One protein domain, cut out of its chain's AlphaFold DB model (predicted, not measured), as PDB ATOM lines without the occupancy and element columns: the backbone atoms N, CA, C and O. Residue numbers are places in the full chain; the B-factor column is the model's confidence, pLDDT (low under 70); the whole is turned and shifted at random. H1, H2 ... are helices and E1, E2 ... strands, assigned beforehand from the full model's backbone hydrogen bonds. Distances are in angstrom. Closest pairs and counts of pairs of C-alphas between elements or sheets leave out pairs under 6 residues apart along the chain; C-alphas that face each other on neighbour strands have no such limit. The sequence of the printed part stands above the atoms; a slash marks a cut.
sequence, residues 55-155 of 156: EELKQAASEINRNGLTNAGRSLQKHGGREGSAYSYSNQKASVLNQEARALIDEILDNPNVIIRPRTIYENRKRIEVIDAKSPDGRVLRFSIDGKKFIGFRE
ATOM      1  N   GLU A  55     -29.977  -8.233 -31.380       97.00
ATOM      2  CA  GLU A  55     -29.964  -6.897 -31.969       97.00
ATOM      3  C   GLU A  55     -31.330  -6.522 -32.557       97.00
ATOM      4  O   GLU A  55     -31.809  -5.412 -32.321       97.00
ATOM      5  N   GLU A  56     -31.994  -7.448 -33.260       96.38
ATOM      6  CA  GLU A  56     -33.352  -7.235 -33.776       96.38
ATOM      7  C   GLU A  56     -34.352  -7.006 -32.635       96.38
ATOM      8  O   GLU A  56     -35.162  -6.077 -32.690       96.38
ATOM      9  N   LEU A  57     -34.247  -7.788 -31.556       97.38
ATOM     10  CA  LEU A  57     -35.091  -7.629 -30.369       97.38
ATOM     11  C   LEU A  57     -34.848  -6.281 -29.666       97.38
ATOM     12  O   LEU A  57     -35.799  -5.573 -29.317       97.38
ATOM     13  N   LYS A  58     -33.582  -5.875 -29.500       98.25
ATOM     14  CA  LYS A  58     -33.211  -4.561 -28.944       98.25
ATOM     15  C   LYS A  58     -33.768  -3.415 -29.784       98.25
ATOM     16  O   LYS A  58     -34.272  -2.429 -29.233       98.25
ATOM     17  N   GLN A  59     -33.709  -3.547 -31.109       97.81
ATOM     18  CA  GLN A  59     -34.233  -2.552 -32.035       97.81
ATOM     19  C   GLN A  59     -35.755  -2.428 -31.917       97.81
ATOM     20  O   GLN A  59     -36.249  -1.318 -31.716       97.81
ATOM     21  N   ALA A  60     -36.487  -3.546 -31.944       97.31
ATOM     22  CA  ALA A  60     -37.948  -3.572 -31.809       97.31
ATOM     23  C   ALA A  60     -38.441  -2.908 -30.511       97.31
ATOM     24  O   ALA A  60     -39.491  -2.257 -30.462       97.31
ATOM     25  N   ALA A  61     -37.677  -3.058 -29.431       97.38
ATOM     26  CA  ALA A  61     -37.994  -2.433 -28.156       97.38
ATOM     27  C   ALA A  61     -37.642  -0.935 -28.106       97.38
ATOM     28  O   ALA A  61     -38.324  -0.164 -27.424       97.38
ATOM     29  N   SER A  62     -36.634  -0.509 -28.869       97.25
ATOM     30  CA  SER A  62     -36.198   0.890 -28.978       97.25
ATOM     31  C   SER A  62     -37.044   1.732 -29.941       97.25
ATOM     32  O   SER A  62     -36.872   2.950 -29.989       97.25
ATOM     33  N   GLU A  63     -37.959   1.124 -30.698       97.56
ATOM     34  CA  GLU A  63     -38.852   1.844 -31.609       97.56
ATOM     35  C   GLU A  63     -39.671   2.929 -30.897       97.56
ATOM     36  O   GLU A  63     -40.131   2.763 -29.761       97.56
ATOM     37  N   ILE A  64     -39.873   4.047 -31.598       96.75
ATOM     38  CA  ILE A  64     -40.595   5.211 -31.085       96.75
ATOM     39  C   ILE A  64     -42.079   4.875 -30.911       96.75
ATOM     40  O   ILE A  64     -42.749   4.347 -31.794       96.75
ATOM     41  N   ASN A  65     -42.605   5.265 -29.758       95.19
ATOM     42  CA  ASN A  65     -44.003   5.235 -29.376       95.19
ATOM     43  C   ASN A  65     -44.516   6.678 -29.154       95.19
ATOM     44  O   ASN A  65     -43.782   7.664 -29.233       95.19
ATOM     45  N   ARG A  66     -45.810   6.834 -28.864       93.69
ATOM     46  CA  ARG A  66     -46.428   8.145 -28.617       93.69
ATOM     47  C   ARG A  66     -45.855   8.826 -27.368       93.69
ATOM     48  O   ARG A  66     -45.532   8.157 -26.384       93.69
ATOM     49  N   ASN A  67     -45.864  10.159 -27.374       94.56
ATOM     50  CA  ASN A  67     -45.424  11.042 -26.281       94.56
ATOM     51  C   ASN A  67     -43.908  11.001 -26.003       94.56
ATOM     52  O   ASN A  67     -43.489  11.144 -24.858       94.56
ATOM     53  N   GLY A  68     -43.091  10.769 -27.036       95.25
ATOM     54  CA  GLY A  68     -41.628  10.734 -26.907       95.25
ATOM     55  C   GLY A  68     -41.091   9.516 -26.150       95.25
ATOM     56  O   GLY A  68     -39.914   9.483 -25.804       95.25
ATOM     57  N   LEU A  69     -41.937   8.519 -25.878       97.81
ATOM     58  CA  LEU A  69     -41.534   7.239 -25.301       97.81
ATOM     59  C   LEU A  69     -41.109   6.272 -26.402       97.81
ATOM     60  O   LEU A  69     -41.572   6.376 -27.527       97.81
ATOM     61  N   THR A  70     -40.294   5.287 -26.060       98.31
ATOM     62  CA  THR A  70     -40.083   4.073 -26.857       98.31
ATOM     63  C   THR A  70     -41.111   3.005 -26.475       98.31
ATOM     64  O   THR A  70     -41.829   3.145 -25.476       98.31
ATOM     65  N   ASN A  71     -41.197   1.914 -27.239       98.19
ATOM     66  CA  ASN A  71     -41.991   0.744 -26.847       98.19
ATOM     67  C   ASN A  71     -41.552   0.215 -25.470       98.19
ATOM     68  O   ASN A  71     -42.395  -0.032 -24.601       98.19
ATOM     69  N   ALA A  72     -40.238   0.135 -25.251       97.94
ATOM     70  CA  ALA A  72     -39.623  -0.186 -23.971       97.94
ATOM     71  C   ALA A  72     -40.048   0.787 -22.864       97.94
ATOM     72  O   ALA A  72     -40.634   0.366 -21.868       97.94
ATOM     73  N   GLY A  73     -39.844   2.091 -23.063       98.00
ATOM     74  CA  GLY A  73     -40.169   3.119 -22.071       98.00
ATOM     75  C   GLY A  73     -41.649   3.123 -21.683       98.00
ATOM     76  O   GLY A  73     -41.989   3.200 -20.503       98.00
ATOM     77  N   ARG A  74     -42.557   2.950 -22.656       97.25
ATOM     78  CA  ARG A  74     -43.999   2.818 -22.385       97.25
ATOM     79  C   ARG A  74     -44.322   1.559 -21.580       97.25
ATOM     80  O   ARG A  74     -45.215   1.596 -20.731       97.25
ATOM     81  N   SER A  75     -43.650   0.445 -21.856       97.06
ATOM     82  CA  SER A  75     -43.848  -0.785 -21.090       97.06
ATOM     83  C   SER A  75     -43.329  -0.632 -19.659       97.06
ATOM     84  O   SER A  75     -44.066  -0.935 -18.722       97.06
ATOM     85  N   LEU A  76     -42.129  -0.065 -19.479       97.38
ATOM     86  CA  LEU A  76     -41.550   0.183 -18.158       97.38
ATOM     87  C   LEU A  76     -42.450   1.093 -17.322       97.38
ATOM     88  O   LEU A  76     -42.751   0.768 -16.181       97.38
ATOM     89  N   GLN A  77     -42.978   2.167 -17.914       96.19
ATOM     90  CA  GLN A  77     -43.928   3.056 -17.245       96.19
ATOM     91  C   GLN A  77     -45.147   2.305 -16.683       96.19
ATOM     92  O   GLN A  77     -45.618   2.602 -15.588       96.19
ATOM     93  N   LYS A  78     -45.677   1.338 -17.443       93.62
ATOM     94  CA  LYS A  78     -46.888   0.587 -17.082       93.62
ATOM     95  C   LYS A  78     -46.627  -0.499 -16.036       93.62
ATOM     96  O   LYS A  78     -47.524  -0.797 -15.241       93.62
ATOM     97  N   HIS A  79     -45.461  -1.134 -16.097       93.25
ATOM     98  CA  HIS A  79     -45.120  -2.292 -15.272       93.25
ATOM     99  C   HIS A  79     -44.316  -1.895 -14.033       93.25
ATOM    100  O   HIS A  79     -44.737  -2.219 -12.931       93.25
ATOM    101  N   GLY A  80     -43.268  -1.084 -14.186       90.56
ATOM    102  CA  GLY A  80     -42.355  -0.746 -13.092       90.56
ATOM    103  C   GLY A  80     -42.889   0.238 -12.049       90.56
ATOM    104  O   GLY A  80     -42.229   0.495 -11.052       90.56
ATOM    105  N   GLY A  81     -44.080   0.804 -12.257       88.25
ATOM    106  CA  GLY A  81     -44.759   1.641 -11.260       88.25
ATOM    107  C   GLY A  81     -45.696   0.862 -10.335       88.25
ATOM    108  O   GLY A  81     -46.437   1.475  -9.571       88.25
ATOM    109  N   ARG A  82     -45.750  -0.468 -10.463       91.94
ATOM    110  CA  ARG A  82     -46.632  -1.327  -9.668       91.94
ATOM    111  C   ARG A  82     -45.918  -1.756  -8.394       91.94
ATOM    112  O   ARG A  82     -44.744  -2.112  -8.434       91.94
ATOM    113  N   GLU A  83     -46.646  -1.757  -7.284       91.31
ATOM    114  CA  GLU A  83     -46.139  -2.297  -6.024       91.31
ATOM    115  C   GLU A  83     -45.734  -3.767  -6.208       91.31
ATOM    116  O   GLU A  83     -46.489  -4.560  -6.774       91.31
ATOM    117  N   GLY A  84     -44.514  -4.105  -5.783       90.69
ATOM    118  CA  GLY A  84     -43.951  -5.449  -5.926       90.69
ATOM    119  C   GLY A  84     -43.478  -5.826  -7.336       90.69
ATOM    120  O   GLY A  84     -43.182  -6.997  -7.557       90.69
ATOM    121  N   SER A  85     -43.401  -4.887  -8.289       93.56
ATOM    122  CA  SER A  85     -42.844  -5.178  -9.619       93.56
ATOM    123  C   SER A  85     -41.358  -5.535  -9.540       93.56
ATOM    124  O   SER A  85     -40.593  -4.912  -8.801       93.56
ATOM    125  N   ALA A  86     -40.930  -6.496 -10.364       94.50
ATOM    126  CA  ALA A  86     -39.512  -6.786 -10.588       94.50
ATOM    127  C   ALA A  86     -38.814  -5.696 -11.425       94.50
ATOM    128  O   ALA A  86     -37.594  -5.715 -11.605       94.50
ATOM    129  N   TYR A  87     -39.588  -4.752 -11.959       95.25
ATOM    130  CA  TYR A  87     -39.116  -3.612 -12.723       95.25
ATOM    131  C   TYR A  87     -39.341  -2.337 -11.917       95.25
ATOM    132  O   TYR A  87     -40.322  -2.204 -11.194       95.25
ATOM    133  N   SER A  88     -38.452  -1.366 -12.064       94.25
ATOM    134  CA  SER A  88     -38.618  -0.054 -11.443       94.25
ATOM    135  C   SER A  88     -38.056   1.028 -12.349       94.25
ATOM    136  O   SER A  88     -37.298   0.748 -13.279       94.25
ATOM    137  N   TYR A  89     -38.477   2.262 -12.098       95.88
ATOM    138  CA  TYR A  89     -37.933   3.442 -12.747       95.88
ATOM    139  C   TYR A  89     -37.727   4.546 -11.714       95.88
ATOM    140  O   TYR A  89     -38.477   4.641 -10.740       95.88
ATOM    141  N   SER A  90     -36.737   5.407 -11.930       95.62
ATOM    142  CA  SER A  90     -36.446   6.507 -11.000       95.62
ATOM    143  C   SER A  90     -37.374   7.709 -11.193       95.62
ATOM    144  O   SER A  90     -37.615   8.485 -10.266       95.62
ATOM    145  N   ASN A  91     -37.901   7.896 -12.409       95.25
ATOM    146  CA  ASN A  91     -38.749   9.032 -12.752       95.25
ATOM    147  C   ASN A  91     -39.695   8.724 -13.927       95.25
ATOM    148  O   ASN A  91     -39.365   7.950 -14.817       95.25
ATOM    149  N   GLN A  92     -40.847   9.401 -13.984       94.75
ATOM    150  CA  GLN A  92     -41.829   9.266 -15.069       94.75
ATOM    151  C   GLN A  92     -41.532  10.117 -16.319       94.75
ATOM    152  O   GLN A  92     -42.297  10.083 -17.285       94.75
ATOM    153  N   LYS A  93     -40.445  10.899 -16.334       97.06
ATOM    154  CA  LYS A  93     -40.007  11.639 -17.529       97.06
ATOM    155  C   LYS A  93     -39.693  10.669 -18.671       97.06
ATOM    156  O   LYS A  93     -38.964   9.702 -18.484       97.06
ATOM    157  N   ALA A  94     -40.186  10.969 -19.876       97.12
ATOM    158  CA  ALA A  94     -40.044  10.084 -21.034       97.12
ATOM    159  C   ALA A  94     -38.581   9.760 -21.380       97.12
ATOM    160  O   ALA A  94     -38.266   8.613 -21.682       97.12
ATOM    161  N   SER A  95     -37.678  10.742 -21.282       97.06
ATOM    162  CA  SER A  95     -36.244  10.526 -21.501       97.06
ATOM    163  C   SER A  95     -35.641   9.530 -20.506       97.06
ATOM    164  O   SER A  95     -34.907   8.638 -20.921       97.06
ATOM    165  N   VAL A  96     -36.004   9.642 -19.223       97.75
ATOM    166  CA  VAL A  96     -35.545   8.741 -18.154       97.75
ATOM    167  C   VAL A  96     -36.091   7.335 -18.380       97.75
ATOM    168  O   VAL A  96     -35.319   6.387 -18.446       97.75
ATOM    169  N   LEU A  97     -37.399   7.207 -18.620       98.06
ATOM    170  CA  LEU A  97     -38.036   5.918 -18.905       98.06
ATOM    171  C   LEU A  97     -37.422   5.221 -20.120       98.06
ATOM    172  O   LEU A  97     -37.228   4.012 -20.094       98.06
ATOM    173  N   ASN A  98     -37.114   5.956 -21.190       98.25
ATOM    174  CA  ASN A  98     -36.488   5.375 -22.376       98.25
ATOM    175  C   ASN A  98     -35.074   4.872 -22.086       98.25
ATOM    176  O   ASN A  98     -34.711   3.788 -22.538       98.25
ATOM    177  N   GLN A  99     -34.288   5.652 -21.343       98.31
ATOM    178  CA  GLN A  99     -32.923   5.291 -20.976       98.31
ATOM    179  C   GLN A  99     -32.899   4.069 -20.050       98.31
ATOM    180  O   GLN A  99     -32.179   3.111 -20.322       98.31
ATOM    181  N   GLU A 100     -33.709   4.076 -18.993       98.25
ATOM    182  CA  GLU A 100     -33.779   2.977 -18.026       98.25
ATOM    183  C   GLU A 100     -34.364   1.711 -18.655       98.25
ATOM    184  O   GLU A 100     -33.832   0.621 -18.460       98.25
ATOM    185  N   ALA A 101     -35.403   1.835 -19.486       97.94
ATOM    186  CA  ALA A 101     -35.963   0.680 -20.177       97.94
ATOM    187  C   ALA A 101     -34.970   0.066 -21.170       97.94
ATOM    188  O   ALA A 101     -34.906  -1.157 -21.276       97.94
ATOM    189  N   ARG A 102     -34.170   0.889 -21.863       98.00
ATOM    190  CA  ARG A 102     -33.081   0.397 -22.714       98.00
ATOM    191  C   ARG A 102     -32.041  -0.365 -21.895       98.00
ATOM    192  O   ARG A 102     -31.694  -1.476 -22.276       98.00
ATOM    193  N   ALA A 103     -31.602   0.193 -20.767       98.19
ATOM    194  CA  ALA A 103     -30.637  -0.463 -19.888       98.19
ATOM    195  C   ALA A 103     -31.144  -1.829 -19.395       98.19
ATOM    196  O   ALA A 103     -30.401  -2.801 -19.449       98.19
ATOM    197  N   LEU A 104     -32.421  -1.931 -19.008       97.56
ATOM    198  CA  LEU A 104     -33.047  -3.201 -18.610       97.56
ATOM    199  C   LEU A 104     -33.097  -4.226 -19.750       97.56
ATOM    200  O   LEU A 104     -32.950  -5.425 -19.523       97.56
ATOM    201  N   ILE A 105     -33.334  -3.773 -20.983       98.06
ATOM    202  CA  ILE A 105     -33.341  -4.658 -22.153       98.06
ATOM    203  C   ILE A 105     -31.942  -5.181 -22.443       98.06
ATOM    204  O   ILE A 105     -31.789  -6.379 -22.667       98.06
ATOM    205  N   ASP A 106     -30.946  -4.295 -22.436       98.06
ATOM    206  CA  ASP A 106     -29.547  -4.666 -22.621       98.06
ATOM    207  C   ASP A 106     -29.114  -5.642 -21.519       98.06
ATOM    208  O   ASP A 106     -28.601  -6.711 -21.822       98.06
ATOM    209  N   GLU A 107     -29.443  -5.360 -20.256       97.19
ATOM    210  CA  GLU A 107     -29.153  -6.234 -19.114       97.19
ATOM    211  C   GLU A 107     -29.725  -7.651 -19.289       97.19
ATOM    212  O   GLU A 107     -29.022  -8.639 -19.068       97.19
ATOM    213  N   ILE A 108     -30.992  -7.773 -19.702       97.56
ATOM    214  CA  ILE A 108     -31.644  -9.077 -19.867       97.56
ATOM    215  C   ILE A 108     -31.118  -9.807 -21.105       97.56
ATOM    216  O   ILE A 108     -30.822 -10.999 -21.024       97.56
ATOM    217  N   LEU A 109     -31.014  -9.130 -22.254       97.69
ATOM    218  CA  LEU A 109     -30.624  -9.775 -23.511       97.69
ATOM    219  C   LEU A 109     -29.128 -10.081 -23.574       97.69
ATOM    220  O   LEU A 109     -28.755 -11.097 -24.159       97.69
ATOM    221  N   ASP A 110     -28.273  -9.267 -22.962       97.62
ATOM    222  CA  ASP A 110     -26.823  -9.494 -22.955       97.62
ATOM    223  C   ASP A 110     -26.391 -10.470 -21.860       97.62
ATOM    224  O   ASP A 110     -25.249 -10.931 -21.863       97.62
ATOM    225  N   ASN A 111     -27.305 -10.867 -20.968       97.12
ATOM    226  CA  ASN A 111     -27.031 -11.919 -20.005       97.12
ATOM    227  C   ASN A 111     -26.656 -13.225 -20.742       97.12
ATOM    228  O   ASN A 111     -27.422 -13.695 -21.591       97.12
ATOM    229  N   PRO A 112     -25.509 -13.856 -20.428       96.62
ATOM    230  CA  PRO A 112     -25.071 -15.075 -21.111       96.62
ATOM    231  C   PRO A 112     -26.007 -16.266 -20.863       96.62
ATOM    232  O   PRO A 112     -26.067 -17.177 -21.682       96.62
ATOM    233  N   ASN A 113     -26.767 -16.233 -19.767       96.62
ATOM    234  CA  ASN A 113     -27.703 -17.279 -19.365       96.62
ATOM    235  C   ASN A 113     -29.159 -16.926 -19.711       96.62
ATOM    236  O   ASN A 113     -30.084 -17.549 -19.185       96.62
ATOM    237  N   VAL A 114     -29.389 -15.914 -20.558       97.62
ATOM    238  CA  VAL A 114     -30.734 -15.611 -21.056       97.62
ATOM    239  C   VAL A 114     -31.254 -16.772 -21.898       97.62
ATOM    240  O   VAL A 114     -30.570 -17.282 -22.786       97.62
ATOM    241  N   ILE A 115     -32.495 -17.175 -21.648       96.75
ATOM    242  CA  ILE A 115     -33.182 -18.193 -22.441       96.75
ATOM    243  C   ILE A 115     -34.153 -17.476 -23.370       96.75
ATOM    244  O   ILE A 115     -35.154 -16.925 -22.911       96.75
ATOM    245  N   ILE A 116     -33.868 -17.499 -24.670       96.31
ATOM    246  CA  ILE A 116     -34.749 -16.965 -25.713       96.31
ATOM    247  C   ILE A 116     -35.446 -18.143 -26.374       96.31
ATOM    248  O   ILE A 116     -34.792 -19.001 -26.966       96.31
ATOM    249  N   ARG A 117     -36.772 -18.205 -26.259       94.50
ATOM    250  CA  ARG A 117     -37.549 -19.291 -26.859       94.50
ATOM    251  C   ARG A 117     -38.922 -18.825 -27.316       94.50
ATOM    252  O   ARG A 117     -39.506 -17.930 -26.694       94.50
ATOM    253  N   PRO A 118     -39.467 -19.450 -28.363       94.56
ATOM    254  CA  PRO A 118     -40.849 -19.236 -28.720       94.56
ATOM    255  C   PRO A 118     -41.782 -19.883 -27.686       94.56
ATOM    256  O   PRO A 118     -41.416 -20.822 -26.973       94.56
ATOM    257  N   ARG A 119     -42.987 -19.327 -27.552       91.50
ATOM    258  CA  ARG A 119     -44.019 -19.793 -26.626       91.50
ATOM    259  C   ARG A 119     -45.405 -19.512 -27.188       91.50
ATOM    260  O   ARG A 119     -45.671 -18.433 -27.712       91.50
ATOM    261  N   THR A 120     -46.318 -20.463 -27.010       93.12
ATOM    262  CA  THR A 120     -47.749 -20.235 -27.227       93.12
ATOM    263  C   THR A 120     -48.355 -19.648 -25.952       93.12
ATOM    264  O   THR A 120     -48.202 -20.212 -24.867       93.12
ATOM    265  N   ILE A 121     -49.077 -18.534 -26.069       91.12
ATOM    266  CA  ILE A 121     -49.857 -17.948 -24.973       91.12
ATOM    267  C   ILE A 121     -51.304 -17.702 -25.409       91.12
ATOM    268  O   ILE A 121     -51.620 -17.674 -26.597       91.12
ATOM    269  N   TYR A 122     -52.185 -17.487 -24.434       90.31
ATOM    270  CA  TYR A 122     -53.557 -17.054 -24.681       90.31
ATOM    271  C   TYR A 122     -53.720 -15.598 -24.258       90.31
ATOM    272  O   TYR A 122     -53.519 -15.254 -23.096       90.31
ATOM    273  N   GLU A 123     -54.117 -14.745 -25.196       84.62
ATOM    274  CA  GLU A 123     -54.462 -13.350 -24.936       84.62
ATOM    275  C   GLU A 123     -55.876 -13.096 -25.458       84.62
ATOM    276  O   GLU A 123     -56.191 -13.397 -26.607       84.62
ATOM    277  N   ASN A 124     -56.774 -12.598 -24.601       88.88
ATOM    278  CA  ASN A 124     -58.188 -12.374 -24.940       88.88
ATOM    279  C   ASN A 124     -58.878 -13.602 -25.572       88.88
ATOM    280  O   ASN A 124     -59.612 -13.475 -26.551       88.88
ATOM    281  N   ARG A 125     -58.627 -14.799 -25.017       91.12
ATOM    282  CA  ARG A 125     -59.122 -16.102 -25.520       91.12
ATOM    283  C   ARG A 125     -58.627 -16.479 -26.924       91.12
ATOM    284  O   ARG A 125     -59.125 -17.442 -27.497       91.12
ATOM    285  N   LYS A 126     -57.643 -15.766 -27.475       91.38
ATOM    286  CA  LYS A 126     -56.984 -16.114 -28.736       91.38
ATOM    287  C   LYS A 126     -55.624 -16.731 -28.448       91.38
ATOM    288  O   LYS A 126     -54.855 -16.184 -27.658       91.38
ATOM    289  N   ARG A 127     -55.340 -17.859 -29.098       91.62
ATOM    290  CA  ARG A 127     -54.008 -18.469 -29.117       91.62
ATOM    291  C   ARG A 127     -53.098 -17.581 -29.965       91.62
ATOM    292  O   ARG A 127     -53.428 -17.307 -31.116       91.62
ATOM    293  N   ILE A 128     -51.997 -17.115 -29.389       92.62
ATOM    294  CA  ILE A 128     -50.976 -16.331 -30.086       92.62
ATOM    295  C   ILE A 128     -49.589 -16.890 -29.783       92.62
ATOM    296  O   ILE A 128     -49.330 -17.404 -28.693       92.62
ATOM    297  N   GLU A 129     -48.696 -16.763 -30.752       94.06
ATOM    298  CA  GLU A 129     -47.297 -17.158 -30.631       94.06
ATOM    299  C   GLU A 129     -46.433 -15.932 -30.365       94.06
ATOM    300  O   GLU A 129     -46.629 -14.859 -30.947       94.06
ATOM    301  N   VAL A 130     -45.484 -16.088 -29.452       95.69
ATOM    302  CA  VAL A 130     -44.594 -15.024 -28.993       95.69
ATOM    303  C   VAL A 130     -43.194 -15.571 -28.788       95.69
ATOM    304  O   VAL A 130     -43.003 -16.781 -28.698       95.69
ATOM    305  N   ILE A 131     -42.223 -14.675 -28.658       96.62
ATOM    306  CA  ILE A 131     -40.887 -15.003 -28.159       96.62
ATOM    307  C   ILE A 131     -40.756 -14.425 -26.755       96.62
ATOM    308  O   ILE A 131     -41.005 -13.235 -26.550       96.62
ATOM    309  N   ASP A 132     -40.357 -15.265 -25.802       97.19
ATOM    310  CA  ASP A 132     -39.988 -14.850 -24.450       97.19
ATOM    311  C   ASP A 132     -38.459 -14.944 -24.313       97.19
ATOM    312  O   ASP A 132     -37.877 -16.014 -24.509       97.19
ATOM    313  N   ALA A 133     -37.815 -13.833 -23.953       97.56
ATOM    314  CA  ALA A 133     -36.435 -13.804 -23.477       97.56
ATOM    315  C   ALA A 133     -36.453 -13.701 -21.948       97.56
ATOM    316  O   ALA A 133     -36.868 -12.679 -21.398       97.56
ATOM    317  N   LYS A 134     -36.060 -14.780 -21.270       97.75
ATOM    318  CA  LYS A 134     -36.100 -14.907 -19.810       97.75
ATOM    319  C   LYS A 134     -34.694 -14.851 -19.227       97.75
ATOM    320  O   LYS A 134     -33.866 -15.697 -19.565       97.75
ATOM    321  N   SER A 135     -34.441 -13.901 -18.334       96.69
ATOM    322  CA  SER A 135     -33.208 -13.852 -17.546       96.69
ATOM    323  C   SER A 135     -33.253 -14.830 -16.358       96.69
ATOM    324  O   SER A 135     -34.335 -15.262 -15.942       96.69
ATOM    325  N   PRO A 136     -32.089 -15.191 -15.780       95.44
ATOM    326  CA  PRO A 136     -32.009 -16.140 -14.661       95.44
ATOM    327  C   PRO A 136     -32.769 -15.714 -13.400       95.44
ATOM    328  O   PRO A 136     -33.254 -16.560 -12.657       95.44
ATOM    329  N   ASP A 137     -32.897 -14.409 -13.177       92.62
ATOM    330  CA  ASP A 137     -33.650 -13.817 -12.065       92.62
ATOM    331  C   ASP A 137     -35.177 -13.859 -12.258       92.62
ATOM    332  O   ASP A 137     -35.931 -13.430 -11.391       92.62
ATOM    333  N   GLY A 138     -35.644 -14.384 -13.392       94.62
ATOM    334  CA  GLY A 138     -37.054 -14.570 -13.687       94.62
ATOM    335  C   GLY A 138     -37.686 -13.466 -14.527       94.62
ATOM    336  O   GLY A 138     -38.754 -13.726 -15.080       94.62
ATOM    337  N   ARG A 139     -37.050 -12.295 -14.691       96.00
ATOM    338  CA  ARG A 139     -37.578 -11.212 -15.541       96.00
ATOM    339  C   ARG A 139     -37.722 -11.697 -16.987       96.00
ATOM    340  O   ARG A 139     -36.888 -12.438 -17.509       96.00
ATOM    341  N   VAL A 140     -38.803 -11.286 -17.652       97.06
ATOM    342  CA  VAL A 140     -39.102 -11.715 -19.024       97.06
ATOM    343  C   VAL A 140     -39.387 -10.522 -19.932       97.06
ATOM    344  O   VAL A 140     -40.224  -9.666 -19.640       97.06
ATOM    345  N   LEU A 141     -38.727 -10.507 -21.088       97.81
ATOM    346  CA  LEU A 141     -39.074  -9.656 -22.220       97.81
ATOM    347  C   LEU A 141     -39.908 -10.461 -23.209       97.81
ATOM    348  O   LEU A 141     -39.497 -11.545 -23.623       97.81
ATOM    349  N   ARG A 142     -41.063  -9.927 -23.610       97.50
ATOM    350  CA  ARG A 142     -41.930 -10.574 -24.598       97.50
ATOM    351  C   ARG A 142     -41.952  -9.810 -25.912       97.50
ATOM    352  O   ARG A 142     -42.188  -8.601 -25.926       97.50
ATOM    353  N   PHE A 143     -41.829 -10.546 -27.009       97.56
ATOM    354  CA  PHE A 143     -41.869 -10.052 -28.381       97.56
ATOM    355  C   PHE A 143     -42.900 -10.818 -29.209       97.56
ATOM    356  O   PHE A 143     -43.325 -11.915 -28.839       97.56
ATOM    357  N   SER A 144     -43.319 -10.245 -30.335       95.44
ATOM    358  CA  SER A 144     -44.031 -10.998 -31.371       95.44
ATOM    359  C   SER A 144     -43.175 -12.164 -31.876       95.44
ATOM    360  O   SER A 144     -41.950 -12.126 -31.773       95.44
ATOM    361  N   ILE A 145     -43.811 -13.195 -32.438       94.31
ATOM    362  CA  ILE A 145     -43.099 -14.378 -32.952       94.31
ATOM    363  C   ILE A 145     -42.067 -14.047 -34.044       94.31
ATOM    364  O   ILE A 145     -41.092 -14.766 -34.214       94.31
ATOM    365  N   ASP A 146     -42.247 -12.934 -34.759       92.06
ATOM    366  CA  ASP A 146     -41.306 -12.444 -35.768       92.06
ATOM    367  C   ASP A 146     -40.214 -11.515 -35.207       92.06
ATOM    368  O   ASP A 146     -39.416 -10.994 -35.981       92.06
ATOM    369  N   GLY A 147     -40.199 -11.258 -33.894       93.88
ATOM    370  CA  GLY A 147     -39.228 -10.393 -33.213       93.88
ATOM    371  C   GLY A 147     -39.370  -8.898 -33.488       93.88
ATOM    372  O   GLY A 147     -38.708  -8.101 -32.833       93.88
ATOM    373  N   LYS A 148     -40.244  -8.491 -34.415       94.44
ATOM    374  CA  LYS A 148     -40.336  -7.101 -34.886       94.44
ATOM    375  C   LYS A 148     -41.046  -6.167 -33.923       94.44
ATOM    376  O   LYS A 148     -40.891  -4.958 -34.019       94.44
ATOM    377  N   LYS A 149     -41.858  -6.704 -33.012       95.44
ATOM    378  CA  LYS A 149     -42.635  -5.907 -32.069       95.44
ATOM    379  C   LYS A 149     -42.317  -6.314 -30.644       95.44
ATOM    380  O   LYS A 149     -42.571  -7.448 -30.241       95.44
ATOM    381  N   PHE A 150     -41.879  -5.351 -29.841       97.81
ATOM    382  CA  PHE A 150     -41.830  -5.520 -28.395       97.81
ATOM    383  C   PHE A 150     -43.242  -5.456 -27.804       97.81
ATOM    384  O   PHE A 150     -43.962  -4.467 -27.958       97.81
ATOM    385  N   ILE A 151     -43.653  -6.533 -27.135       95.88
ATOM    386  CA  ILE A 151     -44.963  -6.638 -26.485       95.88
ATOM    387  C   ILE A 151     -44.893  -6.061 -25.069       95.88
ATOM    388  O   ILE A 151     -45.820  -5.362 -24.652       95.88
ATOM    389  N   GLY A 152     -43.817  -6.335 -24.327       96.06
ATOM    390  CA  GLY A 152     -43.585  -5.706 -23.028       96.06
ATOM    391  C   GLY A 152     -42.788  -6.531 -22.023       96.06
ATOM    392  O   GLY A 152     -42.522  -7.716 -22.236       96.06
ATOM    393  N   PHE A 153     -42.477  -5.886 -20.899       96.75
ATOM    394  CA  PHE A 153     -41.960  -6.512 -19.685       96.75
ATOM    395  C   PHE A 153     -43.026  -7.402 -19.035       96.75
ATOM    396  O   PHE A 153     -44.216  -7.060 -19.007       96.75
ATOM    397  N   ARG A 154     -42.610  -8.558 -18.520       94.88
ATOM    398  CA  ARG A 154     -43.477  -9.523 -17.842       94.88
ATOM    399  C   ARG A 154     -42.886  -9.844 -16.478       94.88
ATOM    400  O   ARG A 154     -41.711 -10.177 -16.379       94.88
ATOM    401  N   GLU A 155     -43.728  -9.714 -15.460       90.56
ATOM    402  CA  GLU A 155     -43.368 -10.079 -14.091       90.56
ATOM    403  C   GLU A 155     -42.995 -11.573 -14.021       90.56
ATOM    404  O   GLU A 155     -43.565 -12.360 -14.795       90.56
TER     405      GLU A 155
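What this domain is: This is residues 55 to 155 of the 156 residues of an uncharacterized protein of Providencia rettgeri (UniProt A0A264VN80). A strongly twisted sheet of four strands has a cluster of three helices packed at its E3 and E4 side, while the long hairpin of E1 and E2 reaches away from the helices and its tip, residues 122 to 127, sticks out. H2 runs along edge strand E4, and H1 and H3 run across the strands, with H2 nearly at right angles to H3. The printed part has 101 residues with three named helices and then four named strands, in the order H1 H2 H3 E1 E2 E3 E4; the sheet's order is E1 E2 E3 E4, all antiparallel, and the class is mixed, helices and strands. The whole is compact, with a radius of gyration of the C-alphas of 13.0 A and spans of 34 by 29 by 29 A.

How they stand to each other: Start at the sheet's edge with E1, residues 115 to 123, and its antiparallel neighbour E2, residues 126 to 134, a hairpin in which N 119 and O 130 are 2.8 A apart, within hydrogen-bond range. E1 bends by 60 degrees at residue 118 and E2 by 54 degrees at residue 129. Next comes E3, residues 140 to 144, where N 143 and O 131 of E2 are 2.8 A apart. E4, residues 150 to 154, is the other edge strand, with N 151 and O 142 of E3 at 2.8 A; the four strands form a meander, each the antiparallel neighbour of the one before. Look now at H2, residues 71 to 79: it is over E4 and runs along it, 27 degrees on the local plane, with Ser 75 and Gly 152 the closest C-alphas at 5.3 A. H3, residues 94 to 110, touches H2 about perpendicular, at 83 degrees, and the closest C-alphas are those of Gly 73 and Asn 98, 4.3 A apart. H1, residues 55 to 62, touches H3 at a shallow tilt of 22 degrees, opposite ways, with the C-alphas of Lys 58 and Ile 105 closest at 6.8 A. H1 also touches H2 at a steep tilt of 62 degrees, Ala 61 and Ala 72 having the closest C-alphas at 5.0 A. H1 and H3 are on one face of the sheet, an arrangement in two layers. In H1, H2 and H3 every O i to N i+4 pair is within hydrogen-bond range.

Where its parts are: Find C-alpha 55 at (-29.964, -6.897, -31.969), where H1 begins. H3 runs 23.7 A from C-alpha 94 at (-40.044, 10.084, -21.034). E1 is 22.0 A long and E2 22.7 A; E3 is 13.3 A, H2 12.4 A, E4 11.4 A and H1 10.4 A. E4 ends at C-alpha 154, (-43.477, -9.523, -17.842).

The domain as a whole: The two C-alphas farthest apart are those of Ser 90 and Arg 127, at 35.5 A. The printed part has no cut; the link from H2 to H3, residues 80 to 93, is long. Mean pLDDT of the printed part is 95.5, and no printed residue is under 70.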